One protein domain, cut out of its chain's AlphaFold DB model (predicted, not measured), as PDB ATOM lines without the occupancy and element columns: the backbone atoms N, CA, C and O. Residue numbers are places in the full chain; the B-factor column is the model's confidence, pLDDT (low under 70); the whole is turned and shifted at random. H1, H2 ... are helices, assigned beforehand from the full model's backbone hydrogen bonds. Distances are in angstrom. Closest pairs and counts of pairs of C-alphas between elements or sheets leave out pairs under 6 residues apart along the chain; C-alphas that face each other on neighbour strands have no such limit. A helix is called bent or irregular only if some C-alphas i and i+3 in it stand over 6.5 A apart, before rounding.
ATOM      1  N   PRO A 120      34.923  35.958   8.492       81.56
ATOM      2  CA  PRO A 120      34.892  34.843   9.439       81.56
ATOM      3  C   PRO A 120      35.183  35.266  10.878       81.56
ATOM      4  O   PRO A 120      34.516  34.816  11.811       81.56
ATOM      5  N   TRP A 121      36.133  36.178  11.069       79.31
ATOM      6  CA  TRP A 121      36.460  36.704  12.385       79.31
ATOM      7  C   TRP A 121      35.304  37.511  13.006       79.31
ATOM      8  O   TRP A 121      34.980  37.316  14.178       79.31
ATOM      9  N   LEU A 122      34.615  38.352  12.229       74.56
ATOM     10  CA  LEU A 122      33.454  39.122  12.685       74.56
ATOM     11  C   LEU A 122      32.304  38.203  13.134       74.56
ATOM     12  O   LEU A 122      31.626  38.485  14.127       74.56
ATOM     13  N   ILE A 123      32.108  37.087  12.429       80.75
ATOM     14  CA  ILE A 123      31.125  36.052  12.778       80.75
ATOM     15  C   ILE A 123      31.535  35.338  14.068       80.75
ATOM     16  O   ILE A 123      30.696  35.143  14.946       80.75
ATOM     17  N   TYR A 124      32.816  34.993  14.215       79.38
ATOM     18  CA  TYR A 124      33.344  34.357  15.421       79.38
ATOM     19  C   TYR A 124      33.179  35.238  16.668       79.38
ATOM     20  O   TYR A 124      32.725  34.766  17.709       79.38
ATOM     21  N   ILE A 125      33.473  36.538  16.566       70.56
ATOM     22  CA  ILE A 125      33.262  37.474  17.678       70.56
ATOM     23  C   ILE A 125      31.778  37.569  18.041       70.56
ATOM     24  O   ILE A 125      31.440  37.584  19.224       70.56
ATOM     25  N   ASN A 126      30.882  37.588  17.051       71.38
ATOM     26  CA  ASN A 126      29.448  37.576  17.324       71.38
ATOM     27  C   ASN A 126      29.002  36.288  18.022       71.38
ATOM     28  O   ASN A 126      28.213  36.340  18.959       71.38
ATOM     29  N   TYR A 127      29.539  35.144  17.602       78.38
ATOM     30  CA  TYR A 127      29.243  33.845  18.198       78.38
ATOM     31  C   TYR A 127      29.562  33.788  19.695       78.38
ATOM     32  O   TYR A 127      28.796  33.195  20.457       78.38
ATOM     33  N   LEU A 128      30.650  34.433  20.130       70.94
ATOM     34  CA  LEU A 128      30.991  34.527  21.553       70.94
ATOM     35  C   LEU A 128      29.907  35.253  22.365       70.94
ATOM     36  O   LEU A 128      29.688  34.904  23.522       70.94
ATOM     37  N   SER A 129      29.215  36.224  21.761       69.56
ATOM     38  CA  SER A 129      28.135  36.981  22.406       69.56
ATOM     39  C   SER A 129      26.738  36.381  22.211       69.56
ATOM     40  O   SER A 129      25.934  36.402  23.138       69.56
ATOM     41  N   ASP A 130      26.429  35.840  21.030       73.19
ATOM     42  CA  ASP A 130      25.102  35.329  20.688       73.19
ATOM     43  C   ASP A 130      25.176  34.092  19.782       73.19
ATOM     44  O   ASP A 130      25.089  34.150  18.550       73.19
ATOM     45  N   LYS A 131      25.267  32.928  20.434       80.19
ATOM     46  CA  LYS A 131      25.323  31.620  19.772       80.19
ATOM     47  C   LYS A 131      24.096  31.325  18.909       80.19
ATOM     48  O   LYS A 131      24.228  30.637  17.899       80.19
ATOM     49  N   LYS A 132      22.910  31.827  19.280       78.56
ATOM     50  CA  LYS A 132      21.654  31.535  18.563       78.56
ATOM     51  C   LYS A 132      21.660  32.119  17.155       78.56
ATOM     52  O   LYS A 132      20.986  31.608  16.265       78.56
ATOM     53  N   SER A 133      22.448  33.168  16.949       79.06
ATOM     54  CA  SER A 133      22.477  33.926  15.709       79.06
ATOM     55  C   SER A 133      23.591  33.490  14.737       79.06
ATOM     56  O   SER A 133      23.672  34.002  13.617       79.06
ATOM     57  N   LEU A 134      24.395  32.483  15.119       83.81
ATOM     58  CA  LEU A 134      25.545  31.976  14.361       83.81
ATOM     59  C   LEU A 134      25.192  31.607  12.919       83.81
ATOM     60  O   LEU A 134      25.832  32.097  11.995       83.81
ATOM     61  N   LEU A 135      24.174  30.767  12.718       85.88
ATOM     62  CA  LEU A 135      23.831  30.260  11.387       85.88
ATOM     63  C   LEU A 135      23.399  31.399  10.454       85.88
ATOM     64  O   LEU A 135      23.836  31.461   9.310       85.88
ATOM     65  N   CYS A 136      22.622  32.356  10.972       85.75
ATOM     66  CA  CYS A 136      22.245  33.560  10.235       85.75
ATOM     67  C   CYS A 136      23.488  34.378   9.844       85.75
ATOM     68  O   CYS A 136      23.639  34.749   8.684       85.75
ATOM     69  N   ASN A 137      24.422  34.594  10.772       83.94
ATOM     70  CA  ASN A 137      25.647  35.346  10.498       83.94
ATOM     71  C   ASN A 137      26.608  34.625   9.545       83.94
ATOM     72  O   ASN A 137      27.265  35.296   8.758       83.94
ATOM     73  N   ILE A 138      26.666  33.290   9.565       88.81
ATOM     74  CA  ILE A 138      27.415  32.502   8.575       88.81
ATOM     75  C   ILE A 138      26.840  32.729   7.178       88.81
ATOM     76  O   ILE A 138      27.593  33.025   6.255       88.81
ATOM     77  N   VAL A 139      25.513  32.656   7.027       89.75
ATOM     78  CA  VAL A 139      24.845  32.908   5.741       89.75
ATOM     79  C   VAL A 139      25.144  34.328   5.249       89.75
ATOM     80  O   VAL A 139      25.578  34.499   4.112       89.75
ATOM     81  N   GLY A 140      25.006  35.339   6.115       84.50
ATOM     82  CA  GLY A 140      25.369  36.722   5.784       84.50
ATOM     83  C   GLY A 140      26.846  36.886   5.433       84.50
ATOM     84  O   GLY A 140      27.186  37.566   4.471       84.50
ATOM     85  N   GLY A 141      27.732  36.212   6.159       86.00
ATOM     86  CA  GLY A 141      29.161  36.211   5.889       86.00
ATOM     87  C   GLY A 141      29.519  35.627   4.531       86.00
ATOM     88  O   GLY A 141      30.249  36.255   3.772       86.00
ATOM     89  N   ILE A 142      28.971  34.459   4.195       91.19
ATOM     90  CA  ILE A 142      29.184  33.815   2.893       91.19
ATOM     91  C   ILE A 142      28.688  34.729   1.771       91.19
ATOM     92  O   ILE A 142      29.428  34.987   0.823       91.19
ATOM     93  N   GLY A 143      27.469  35.265   1.899       86.75
ATOM     94  CA  GLY A 143      26.914  36.191   0.913       86.75
ATOM     95  C   GLY A 143      27.802  37.417   0.709       86.75
ATOM     96  O   GLY A 143      28.115  37.771  -0.427       86.75
ATOM     97  N   LEU A 144      28.281  38.013   1.805       85.69
ATOM     98  CA  LEU A 144      29.155  39.177   1.743       85.69
ATOM     99  C   LEU A 144      30.542  38.851   1.190       85.69
ATOM    100  O   LEU A 144      31.059  39.663   0.441       85.69
ATOM    101  N   ALA A 145      31.144  37.707   1.529       89.69
ATOM    102  CA  ALA A 145      32.489  37.319   1.089       89.69
ATOM    103  C   ALA A 145      32.546  36.989  -0.410       89.69
ATOM    104  O   ALA A 145      33.549  37.253  -1.071       89.69
ATOM    105  N   LEU A 146      31.455  36.467  -0.976       88.44
ATOM    106  CA  LEU A 146      31.363  36.200  -2.412       88.44
ATOM    107  C   LEU A 146      31.455  37.474  -3.262       88.44
ATOM    108  O   LEU A 146      31.932  37.416  -4.393       88.44
ATOM    109  N   ILE A 147      31.056  38.628  -2.723       84.06
ATOM    110  CA  ILE A 147      31.100  39.912  -3.432       84.06
ATOM    111  C   ILE A 147      32.553  40.356  -3.714       84.06
ATOM    112  O   ILE A 147      32.906  40.450  -4.887       84.06
ATOM    113  N   PRO A 148      33.451  40.569  -2.736       81.31
ATOM    114  CA  PRO A 148      34.857  40.872  -3.000       81.31
ATOM    115  C   PRO A 148      35.586  39.766  -3.778       81.31
ATOM    116  O   PRO A 148      36.419  40.086  -4.622       81.31
ATOM    117  N   ILE A 149      35.245  38.483  -3.593       86.62
ATOM    118  CA  ILE A 149      35.784  37.394  -4.434       86.62
ATOM    119  C   ILE A 149      35.352  37.560  -5.897       86.62
ATOM    120  O   ILE A 149      36.143  37.354  -6.814       86.62
ATOM    121  N   SER A 150      34.109  37.966  -6.146       83.56
ATOM    122  CA  SER A 150      33.651  38.249  -7.504       83.56
ATOM    123  C   SER A 150      34.327  39.481  -8.109       83.56
ATOM    124  O   SER A 150      34.599  39.485  -9.306       83.56
ATOM    125  N   LEU A 151      34.672  40.489  -7.299       77.44
ATOM    126  CA  LEU A 151      35.452  41.649  -7.747       77.44
ATOM    127  C   LEU A 151      36.874  41.244  -8.148       77.44
ATOM    128  O   LEU A 151      37.347  41.668  -9.196       77.44
ATOM    129  N   LEU A 152      37.514  40.345  -7.392       78.94
ATOM    130  CA  LEU A 152      38.770  39.717  -7.816       78.94
ATOM    131  C   LEU A 152      38.614  38.983  -9.147       78.94
ATOM    132  O   LEU A 152      39.446  39.118 -10.038       78.94
ATOM    133  N   GLY A 153      37.537  38.208  -9.284       75.44
ATOM    134  CA  GLY A 153      37.235  37.495 -10.517       75.44
ATOM    135  C   GLY A 153      37.041  38.432 -11.711       75.44
ATOM    136  O   GLY A 153      37.454  38.083 -12.808       75.44
ATOM    137  N   LEU A 154      36.456  39.616 -11.511       74.56
ATOM    138  CA  LEU A 154      36.343  40.640 -12.550       74.56
ATOM    139  C   LEU A 154      37.734  41.108 -13.001       74.56
ATOM    140  O   LEU A 154      38.015  41.101 -14.195       74.56
ATOM    141  N   ASP A 155      38.609  41.440 -12.050       71.19
ATOM    142  CA  ASP A 155      39.948  41.966 -12.336       71.19
ATOM    143  C   ASP A 155      40.847  40.912 -13.029       71.19
ATOM    144  O   ASP A 155      41.632  41.233 -13.921       71.19
ATOM    145  N   PHE A 156      40.681  39.626 -12.697       73.56
ATOM    146  CA  PHE A 156      41.399  38.506 -13.328       73.56
ATOM    147  C   PHE A 156      40.669  37.844 -14.505       73.56
ATOM    148  O   PHE A 156      41.094  36.783 -14.957       73.56
ATOM    149  N   HIS A 157      39.584  38.438 -15.011       71.06
ATOM    150  CA  HIS A 157      38.815  37.899 -16.142       71.06
ATOM    151  C   HIS A 157      38.289  36.465 -15.916       71.06
ATOM    152  O   HIS A 157      38.120  35.677 -16.847       71.06
ATOM    153  N   PHE A 158      37.984  36.116 -14.666       75.19
ATOM    154  CA  PHE A 158      37.392  34.834 -14.315       75.19
ATOM    155  C   PHE A 158      35.968  34.731 -14.896       75.19
ATOM    156  O   PHE A 158      35.130  35.602 -14.631       75.19
ATOM    157  N   PRO A 159      35.631  33.666 -15.646       73.62
ATOM    158  CA  PRO A 159      34.395  33.605 -16.434       73.62
ATOM    159  C   PRO A 159      33.114  33.652 -15.587       73.62
ATOM    160  O   PRO A 159      32.081  34.126 -16.054       73.62
ATOM    161  N   TYR A 160      33.177  33.233 -14.321       81.00
ATOM    162  CA  TYR A 160      32.008  33.139 -13.440       81.00
ATOM    163  C   TYR A 160      31.867  34.300 -12.444       81.00
ATOM    164  O   TYR A 160      31.031  34.232 -11.542       81.00
ATOM    165  N   HIS A 161      32.648  35.379 -12.582       77.56
ATOM    166  CA  HIS A 161      32.612  36.504 -11.638       77.56
ATOM    167  C   HIS A 161      31.211  37.128 -11.505       77.56
ATOM    168  O   HIS A 161      30.758  37.395 -10.395       77.56
ATOM    169  N   LYS A 162      30.464  37.285 -12.608       73.94
ATOM    170  CA  LYS A 162      29.091  37.829 -12.578       73.94
ATOM    171  C   LYS A 162      28.141  36.936 -11.782       73.94
ATOM    172  O   LYS A 162      27.357  37.438 -10.981       73.94
ATOM    173  N   THR A 163      28.245  35.623 -11.971       79.62
ATOM    174  CA  THR A 163      27.436  34.632 -11.257       79.62
ATOM    175  C   THR A 163      27.754  34.644  -9.764       79.62
ATOM    176  O   THR A 163      26.839  34.655  -8.946       79.62
ATOM    177  N   LEU A 164      29.036  34.727  -9.392       84.06
ATOM    178  CA  LEU A 164      29.459  34.852  -7.991       84.06
ATOM    179  C   LEU A 164      28.917  36.131  -7.343       84.06
ATOM    180  O   LEU A 164      28.403  36.077  -6.226       84.06
ATOM    181  N   PHE A 165      28.962  37.258  -8.060       80.88
ATOM    182  CA  PHE A 165      28.396  38.521  -7.589       80.88
ATOM    183  C   PHE A 165      26.884  38.393  -7.353       80.88
ATOM    184  O   PHE A 165      26.386  38.783  -6.299       80.88
ATOM    185  N   GLN A 166      26.146  37.805  -8.301       77.94
ATOM    186  CA  GLN A 166      24.703  37.576  -8.177       77.94
ATOM    187  C   GLN A 166      24.364  36.673  -6.988       77.94
ATOM    188  O   GLN A 166      23.517  37.038  -6.174       77.94
ATOM    189  N   ILE A 167      25.047  35.534  -6.846       85.12
ATOM    190  CA  ILE A 167      24.836  34.602  -5.731       85.12
ATOM    191  C   ILE A 167      25.135  35.292  -4.395       85.12
ATOM    192  O   ILE A 167      24.331  35.191  -3.471       85.12
ATOM    193  N   GLY A 168      26.239  36.040  -4.300       85.31
ATOM    194  CA  GLY A 168      26.581  36.803  -3.099       85.31
ATOM    195  C   GLY A 168      25.478  37.785  -2.696       85.31
ATOM    196  O   GLY A 168      25.034  37.788  -1.548       85.31
ATOM    197  N   ASN A 169      24.952  38.546  -3.661       79.31
ATOM    198  CA  ASN A 169      23.845  39.479  -3.438       79.31
ATOM    199  C   ASN A 169      22.536  38.777  -3.053       79.31
ATOM    200  O   ASN A 169      21.845  39.246  -2.153       79.31
ATOM    201  N   ILE A 170      22.198  37.651  -3.686       83.94
ATOM    202  CA  ILE A 170      21.011  36.859  -3.334       83.94
ATOM    203  C   ILE A 170      21.123  36.378  -1.884       83.94
ATOM    204  O   ILE A 170      20.215  36.595  -1.084       83.94
ATOM    205  N   ILE A 171      22.258  35.780  -1.515       88.69
ATOM    206  CA  ILE A 171      22.481  35.279  -0.158       88.69
ATOM    207  C   ILE A 171      22.442  36.430   0.860       88.69
ATOM    208  O   ILE A 171      21.832  36.298   1.921       88.69
ATOM    209  N   PHE A 172      23.044  37.578   0.549       85.12
ATOM    210  CA  PHE A 172      23.115  38.695   1.488       85.12
ATOM    211  C   PHE A 172      21.792  39.474   1.611       85.12
ATOM    212  O   PHE A 172      21.274  39.661   2.714       85.12
ATOM    213  N   ILE A 173      21.215  39.917   0.492       83.62
ATOM    214  CA  ILE A 173      20.027  40.785   0.477       83.62
ATOM    215  C   ILE A 173      18.738  39.989   0.637       83.62
ATOM    216  O   ILE A 173      17.856  40.427   1.367       83.62
ATOM    217  N   LEU A 174      18.589  38.864  -0.068       83.06
ATOM    218  CA  LEU A 174      17.313  38.140  -0.108       83.06
ATOM    219  C   LEU A 174      17.190  37.113   1.018       83.06
ATOM    220  O   LEU A 174      16.076  36.817   1.441       83.06
ATOM    221  N   ILE A 175      18.311  36.590   1.526       88.00
ATOM    222  CA  ILE A 175      18.299  35.576   2.587       88.00
ATOM    223  C   ILE A 175      18.698  36.188   3.933       88.00
ATOM    224  O   ILE A 175      17.896  36.189   4.867       88.00
ATOM    225  N   TYR A 176      19.911  36.732   4.056       87.62
ATOM    226  CA  TYR A 176      20.428  37.204   5.344       87.62
ATOM    227  C   TYR A 176      19.659  38.407   5.905       87.62
ATOM    228  O   TYR A 176      19.207  38.352   7.051       87.62
ATOM    229  N   LEU A 177      19.478  39.471   5.115       82.94
ATOM    230  CA  LEU A 177      18.833  40.706   5.578       82.94
ATOM    231  C   LEU A 177      17.419  40.462   6.150       82.94
ATOM    232  O   LEU A 177      17.158  40.872   7.284       82.94
ATOM    233  N   PRO A 178      16.508  39.756   5.446       84.06
ATOM    234  CA  PRO A 178      15.152  39.517   5.929       84.06
ATOM    235  C   PRO A 178      15.130  38.602   7.152       84.06
ATOM    236  O   PRO A 178      14.369  38.856   8.088       84.06
ATOM    237  N   LEU A 179      15.989  37.573   7.184       86.00
ATOM    238  CA  LEU A 179      16.137  36.702   8.353       86.00
ATOM    239  C   LEU A 179      16.560  37.505   9.585       86.00
ATOM    240  O   LEU A 179      15.944  37.373  10.644       86.00
ATOM    241  N   ARG A 180      17.566  38.375   9.445       81.94
ATOM    242  CA  ARG A 180      18.090  39.170  10.558       81.94
ATOM    243  C   ARG A 180      17.081  40.200  11.058       81.94
ATOM    244  O   ARG A 180      16.873  40.303  12.265       81.94
ATOM    245  N   ILE A 181      16.399  40.901  10.149       82.12
ATOM    246  CA  ILE A 181      15.348  41.869  10.501       82.12
ATOM    247  C   ILE A 181      14.191  41.170  11.225       82.12
ATOM    248  O   ILE A 181      13.695  41.679  12.231       82.12
ATOM    249  N   ARG A 182      13.763  39.991  10.754       82.12
ATOM    250  CA  ARG A 182      12.676  39.230  11.388       82.12
ATOM    251  C   ARG A 182      13.056  38.748  12.788       82.12
ATOM    252  O   ARG A 182      12.223  38.832  13.689       82.12
ATOM    253  N   LEU A 183      14.285  38.264  12.974       80.62
ATOM    254  CA  LEU A 183      14.796  37.833  14.279       80.62
ATOM    255  C   LEU A 183      14.885  39.006  15.264       80.62
ATOM    256  O   LEU A 183      14.348  38.905  16.362       80.62
ATOM    257  N   SER A 184      15.456  40.140  14.846       75.44
ATOM    258  CA  SER A 184      15.551  41.346  15.685       75.44
ATOM    259  C   SER A 184      14.170  41.864  16.111       75.44
ATOM    260  O   SER A 184      13.956  42.103  17.299       75.44
ATOM    261  N   LYS A 185      13.198  41.933  15.185       77.81
ATOM    262  CA  LYS A 185      11.814  42.329  15.507       77.81
ATOM    263  C   LYS A 185      11.129  41.367  16.476       77.81
ATOM    264  O   LYS A 185      10.433  41.813  17.378       77.81
ATOM    265  N   LYS A 186      11.301  40.054  16.292       76.38
ATOM    266  CA  LYS A 186      10.673  39.040  17.155       76.38
ATOM    267  C   LYS A 186      11.231  39.075  18.578       76.38
ATOM    268  O   LYS A 186      10.499  38.812  19.525       76.38
ATOM    269  N   GLU A 187      12.517  39.370  18.716       75.56
ATOM    270  CA  GLU A 187      13.213  39.362  20.003       75.56
ATOM    271  C   GLU A 187      13.228  40.737  20.691       75.56
ATOM    272  O   GLU A 187      13.764  40.843  21.790       75.56
ATOM    273  N   ASN A 188      12.644  41.779  20.074       68.56
ATOM    274  CA  ASN A 188      12.720  43.175  20.535       68.56
ATOM    275  C   ASN A 188      14.164  43.621  20.841       68.56
ATOM    276  O   ASN A 188      14.426  44.408  21.748       68.56
ATOM    277  N   ARG A 189      15.120  43.075  20.086       66.00
ATOM    278  CA  ARG A 189      16.544  43.353  20.257       66.00
ATOM    279  C   ARG A 189      16.964  44.473  19.327       66.00
ATOM    280  O   ARG A 189      16.638  44.446  18.137       66.00
ATOM    281  N   GLU A 190      17.744  45.403  19.862       66.44
ATOM    282  CA  GLU A 190      18.460  46.387  19.057       66.44
ATOM    283  C   GLU A 190      19.343  45.691  18.012       66.44
ATOM    284  O   GLU A 190      19.835  44.577  18.214       66.44
ATOM    285  N   LEU A 191      19.510  46.343  16.860       65.75
ATOM    286  CA  LEU A 191      20.335  45.825  15.775       65.75
ATOM    287  C   LEU A 191      21.794  45.758  16.219       65.75
ATOM    288  O   LEU A 191      22.406  46.781  16.525       65.75
ATOM    289  N   ASP A 192      22.354  44.555  16.207       65.81
ATOM    290  CA  ASP A 192      23.687  44.318  16.728       65.81
ATOM    291  C   ASP A 192      24.797  44.835  15.804       65.81
ATOM    292  O   ASP A 192      24.657  44.978  14.587       65.81
ATOM    293  N   TYR A 193      25.960  45.069  16.405       64.62
ATOM    294  CA  TYR A 193      27.144  45.589  15.729       64.62
ATOM    295  C   TYR A 193      27.540  44.816  14.463       64.62
ATOM    296  O   TYR A 193      27.955  45.406  13.462       64.62
ATOM    297  N   THR A 194      27.455  43.487  14.513       68.31
ATOM    298  CA  THR A 194      27.853  42.638  13.389       68.31
ATOM    299  C   THR A 194      26.958  42.894  12.188       68.31
ATOM    300  O   THR A 194      27.475  43.066  11.089       68.31
ATOM    301  N   PHE A 195      25.646  43.026  12.392       71.75
ATOM    302  CA  PHE A 195      24.717  43.382  11.326       71.75
ATOM    303  C   PHE A 195      25.023  44.756  10.716       71.75
ATOM    304  O   PHE A 195      25.126  44.870   9.496       71.75
ATOM    305  N   GLN A 196      25.241  45.780  11.545       70.88
ATOM    306  CA  GLN A 196      25.562  47.131  11.062       70.88
ATOM    307  C   GLN A 196      26.865  47.152  10.248       70.88
ATOM    308  O   GLN A 196      26.929  47.741   9.169       70.88
ATOM    309  N   THR A 197      27.891  46.449  10.732       69.12
ATOM    310  CA  THR A 197      29.196  46.346  10.066       69.12
ATOM    311  C   THR A 197      29.091  45.608   8.734       69.12
ATOM    312  O   THR A 197      29.666  46.054   7.743       69.12
ATOM    313  N   LEU A 198      28.332  44.507   8.687       71.31
ATOM    314  CA  LEU A 198      28.087  43.758   7.453       71.31
ATOM    315  C   LEU A 198      27.338  44.612   6.418       71.31
ATOM    316  O   LEU A 198      27.698  44.577   5.245       71.31
ATOM    317  N   ILE A 199      26.350  45.414   6.835       74.00
ATOM    318  CA  ILE A 199      25.641  46.337   5.934       74.00
ATOM    319  C   ILE A 199      26.573  47.418   5.389       74.00
ATOM    320  O   ILE A 199      26.572  47.667   4.188       74.00
ATOM    321  N   ILE A 200      27.382  48.054   6.238       71.12
ATOM    322  CA  ILE A 200      28.312  49.099   5.786       71.12
ATOM    323  C   ILE A 200      29.337  48.517   4.812       71.12
ATOM    324  O   ILE A 200      29.575  49.100   3.756       71.12
ATOM    325  N   ALA A 201      29.898  47.347   5.125       72.81
ATOM    326  CA  ALA A 201      30.809  46.647   4.226       72.81
ATOM    327  C   ALA A 201      30.136  46.318   2.885       72.81
ATOM    328  O   ALA A 201      30.717  46.567   1.833       72.81
ATOM    329  N   TYR A 202      28.895  45.828   2.912       73.94
ATOM    330  CA  TYR A 202      28.107  45.571   1.709       73.94
ATOM    331  C   TYR A 202      27.915  46.839   0.864       73.94
ATOM    332  O   TYR A 202      28.221  46.829  -0.327       73.94
ATOM    333  N   VAL A 203      27.476  47.946   1.472       68.38
ATOM    334  CA  VAL A 203      27.298  49.231   0.777       68.38
ATOM    335  C   VAL A 203      28.611  49.701   0.159       68.38
ATOM    336  O   VAL A 203      28.611  50.111  -0.997       68.38
ATOM    337  N   LEU A 204      29.736  49.585   0.873       70.31
ATOM    338  CA  LEU A 204      31.053  49.917   0.329       70.31
ATOM    339  C   LEU A 204      31.408  49.037  -0.877       70.31
ATOM    340  O   LEU A 204      31.837  49.566  -1.897       70.31
ATOM    341  N   PHE A 205      31.181  47.723  -0.816       70.44
ATOM    342  CA  PHE A 205      31.459  46.822  -1.941       70.44
ATOM    343  C   PHE A 205      30.571  47.060  -3.163       70.44
ATOM    344  O   PHE A 205      31.049  46.974  -4.294       70.44
ATOM    345  N   ILE A 206      29.298  47.392  -2.960       67.88
ATOM    346  CA  ILE A 206      28.405  47.772  -4.057       67.88
ATOM    347  C   ILE A 206      28.771  49.141  -4.613       67.88
ATOM    348  O   ILE A 206      28.714  49.322  -5.822       67.88
ATOM    349  N   PHE A 207      29.177  50.090  -3.772       63.06
ATOM    350  CA  PHE A 207      29.634  51.403  -4.224       63.06
ATOM    351  C   PHE A 207      30.897  51.291  -5.080       63.06
ATOM    352  O   PHE A 207      30.976  51.924  -6.130       63.06
ATOM    353  N   ILE A 208      31.831  50.415  -4.684       62.38
ATOM    354  CA  ILE A 208      32.955  49.976  -5.519       62.38
ATOM    355  C   ILE A 208      32.380  49.474  -6.849       62.38
ATOM    356  O   ILE A 208      32.544  50.130  -7.868       62.38
ATOM    357  N   TYR A 209      31.607  48.389  -6.853       61.41
ATOM    358  CA  TYR A 209      31.108  47.781  -8.093       61.41
ATOM    359  C   TYR A 209      30.311  48.729  -9.018       61.41
ATOM    360  O   TYR A 209      30.513  48.728 -10.231       61.41
ATOM    361  N   GLY A 210      29.405  49.533  -8.458       52.38
ATOM    362  CA  GLY A 210      28.473  50.398  -9.182       52.38
ATOM    363  C   GLY A 210      29.143  51.588  -9.861       52.38
ATOM    364  O   GLY A 210      28.727  51.973 -10.950       52.38
ATOM    365  N   ILE A 211      30.218  52.119  -9.278       49.53
ATOM    366  CA  ILE A 211      31.046  53.137  -9.931       49.53
ATOM    367  C   ILE A 211      31.837  52.540 -11.106       49.53
ATOM    368  O   ILE A 211      31.988  53.192 -12.137       49.53
ATOM    369  N   PHE A 212      32.286  51.286 -11.000       50.59
ATOM    370  CA  PHE A 212      33.151  50.662 -12.012       50.59
ATOM    371  C   PHE A 212      32.432  50.141 -13.260       50.59
ATOM    372  O   PHE A 212      33.102  49.764 -14.216       50.59
ATOM    373  N   LYS A 213      31.093  50.126 -13.311       44.53
ATOM    374  CA  LYS A 213      30.376  49.630 -14.500       44.53
ATOM    375  C   LYS A 213      30.132  50.694 -15.585       44.53
ATOM    376  O   LYS A 213      29.545  50.355 -16.609       44.53
ATOM    377  N   GLY A 214      30.542  51.953 -15.398       40.72
ATOM    378  CA  GLY A 214      30.253  52.978 -16.412       40.72
ATOM    379  C   GLY A 214      30.895  54.356 -16.273       40.72
ATOM    380  O   GLY A 214      30.473  55.260 -16.985       40.72
ATOM    381  N   LEU A 215      31.871  54.560 -15.385       41.00
ATOM    382  CA  LEU A 215      32.585  55.836 -15.307       41.00
ATOM    383  C   LEU A 215      33.973  55.688 -15.934       41.00
ATOM    384  O   LEU A 215      34.714  54.818 -15.474       41.00
ATOM    385  N   PRO A 216      34.346  56.524 -16.924       43.72
ATOM    386  CA  PRO A 216      35.725  56.577 -17.381       43.72
ATOM    387  C   PRO A 216      36.601  56.927 -16.175       43.72
ATOM    388  O   PRO A 216      36.401  57.929 -15.480       43.72
ATOM    389  N   THR A 217      37.515  56.020 -15.872       49.56
ATOM    390  CA  THR A 217      38.364  56.022 -14.684       49.56
ATOM    391  C   THR A 217      39.486  57.051 -14.797       49.56
ATOM    392  O   THR A 217      40.026  57.487 -13.780       49.56
ATOM    393  N   THR A 218      39.791  57.515 -16.013       48.12
ATOM    394  CA  THR A 218      40.833  58.508 -16.284       48.12
ATOM    395  C   THR A 218      40.441  59.475 -17.405       48.12
ATOM    396  O   THR A 218      39.611  59.171 -18.257       48.12
ATOM    397  N   TYR A 219      41.087  60.648 -17.441       44.84
ATOM    398  CA  TYR A 219      41.005  61.587 -18.572       44.84
ATOM    399  C   TYR A 219      41.485  60.943 -19.889       44.84
ATOM    400  O   TYR A 219      41.014  61.304 -20.960       44.84
ATOM    401  N   LEU A 220      42.373  59.945 -19.801       42.88
ATOM    402  CA  LEU A 220      42.849  59.147 -20.932       42.88
ATOM    403  C   LEU A 220      41.748  58.261 -21.525       42.88
ATOM    404  O   LEU A 220      41.571  58.290 -22.733       42.88
ATOM    405  N   GLU A 221      40.949  57.573 -20.704       46.66
ATOM    406  CA  GLU A 221      39.784  56.821 -21.202       46.66
ATOM    407  C   GLU A 221      38.721  57.742 -21.818       46.66
ATOM    408  O   GLU A 221      38.002  57.333 -22.725       46.66
ATOM    409  N   ILE A 222      38.605  58.992 -21.356       51.84
ATOM    410  CA  ILE A 222      37.724  59.981 -21.994       51.84
ATOM    411  C   ILE A 222      38.259  60.344 -23.385       51.84
ATOM    412  O   ILE A 222      37.480  60.394 -24.329       51.84
ATOM    413  N   ILE A 223      39.570  60.556 -23.528       48.69
ATOM    414  CA  ILE A 223      40.205  60.860 -24.820       48.69
ATOM    415  C   ILE A 223      40.138  59.664 -25.779       48.69
ATOM    416  O   ILE A 223      39.842  59.849 -26.954       48.69
ATOM    417  N   GLU A 224      40.390  58.446 -25.298       49.31
ATOM    418  CA  GLU A 224      40.333  57.227 -26.116       49.31
ATOM    419  C   GLU A 224      38.914  56.898 -26.587       49.31
ATOM    420  O   GLU A 224      38.762  56.379 -27.682       49.31
ATOM    421  N   ASN A 225      37.880  57.233 -25.810       49.34
ATOM    422  CA  ASN A 225      36.481  57.063 -26.225       49.34
ATOM    423  C   ASN A 225      35.943  58.223 -27.089       49.34
ATOM    424  O   ASN A 225      34.809  58.150 -27.562       49.34
ATOM    425  N   LEU A 226      36.707  59.309 -27.248       48.28
ATOM    426  CA  LEU A 226      36.364  60.449 -28.108       48.28
ATOM    427  C   LEU A 226      36.991  60.356 -29.511       48.28
ATOM    428  O   LEU A 226      36.630  61.162 -30.370       48.28
ATOM    429  N   ASN A 227      37.895  59.394 -29.735       40.72
ATOM    430  CA  ASN A 227      38.514  59.073 -31.027       40.72
ATOM    431  C   ASN A 227      37.943  57.774 -31.606       40.72
ATOM    432  O   ASN A 227      37.959  57.651 -32.850       40.72
TER     433      ASN A 227
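This is residues 120 to 227 of the 227 residues of an uncharacterized protein of Bacteroidetes bacterium (UniProt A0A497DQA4). Three long helices, H2, H3 and H4, run side by side as a slender bundle, with the short H1 folded back beside the first part of H2 and the small H5 out past the end of H4 on a tail. Residues 210 to 215 and 217 to 223 stick out there, and this tail adds to the length. The printed part has 108 residues with five named helices, H1 to H5 in chain order, and no named strand: all helix. It is loose, with a radius of gyration of the C-alphas of 17.3 A and spans of 60 by 25 by 22 A.

Find C-alpha 120 at (34.892, 34.843, 9.439), where H1 begins and runs to residue 129. H2, residues 131 to 155, is 36.8 A long and irregular, with C-alphas 132 and 135 7.6 A apart and a kink of 32 degrees near residue 138. Next come H3, residues 161 to 187, 37.2 A, and H4, residues 193 to 212, 28.8 A. H5, residues 219 to 224, ends at C-alpha 224, (40.333, 57.227, -26.116).

H1 to H4 form an up and down bundle, each helix running against the one before. Look first at H2, the hub: it forms a hairpin with H3, the closest C-alphas being those of Gly 143 and Gly 168, 4.1 A. With residues 140 to 151 alone it touches H4, closest at the C-alphas of Leu 144 and Tyr 202, 6.5 A. With residues 133 to 141 alone it touches H1, also a hairpin, closest at the C-alphas of Tyr 127 and Leu 134, 5.6 A. Every O i to N i+4 pair is within hydrogen-bond range in H4 and H5, against 5 of 6 in H1, 17 of 21 in H2 and 20 of 23 in H3.

The C-alphas of Glu 187 and Asn 227, the two farthest apart, are 60.3 A apart. The printed part has no cut and no long link. Mean pLDDT of the printed part is 72.6; look for values under 70 at residues 206 to 227, among others.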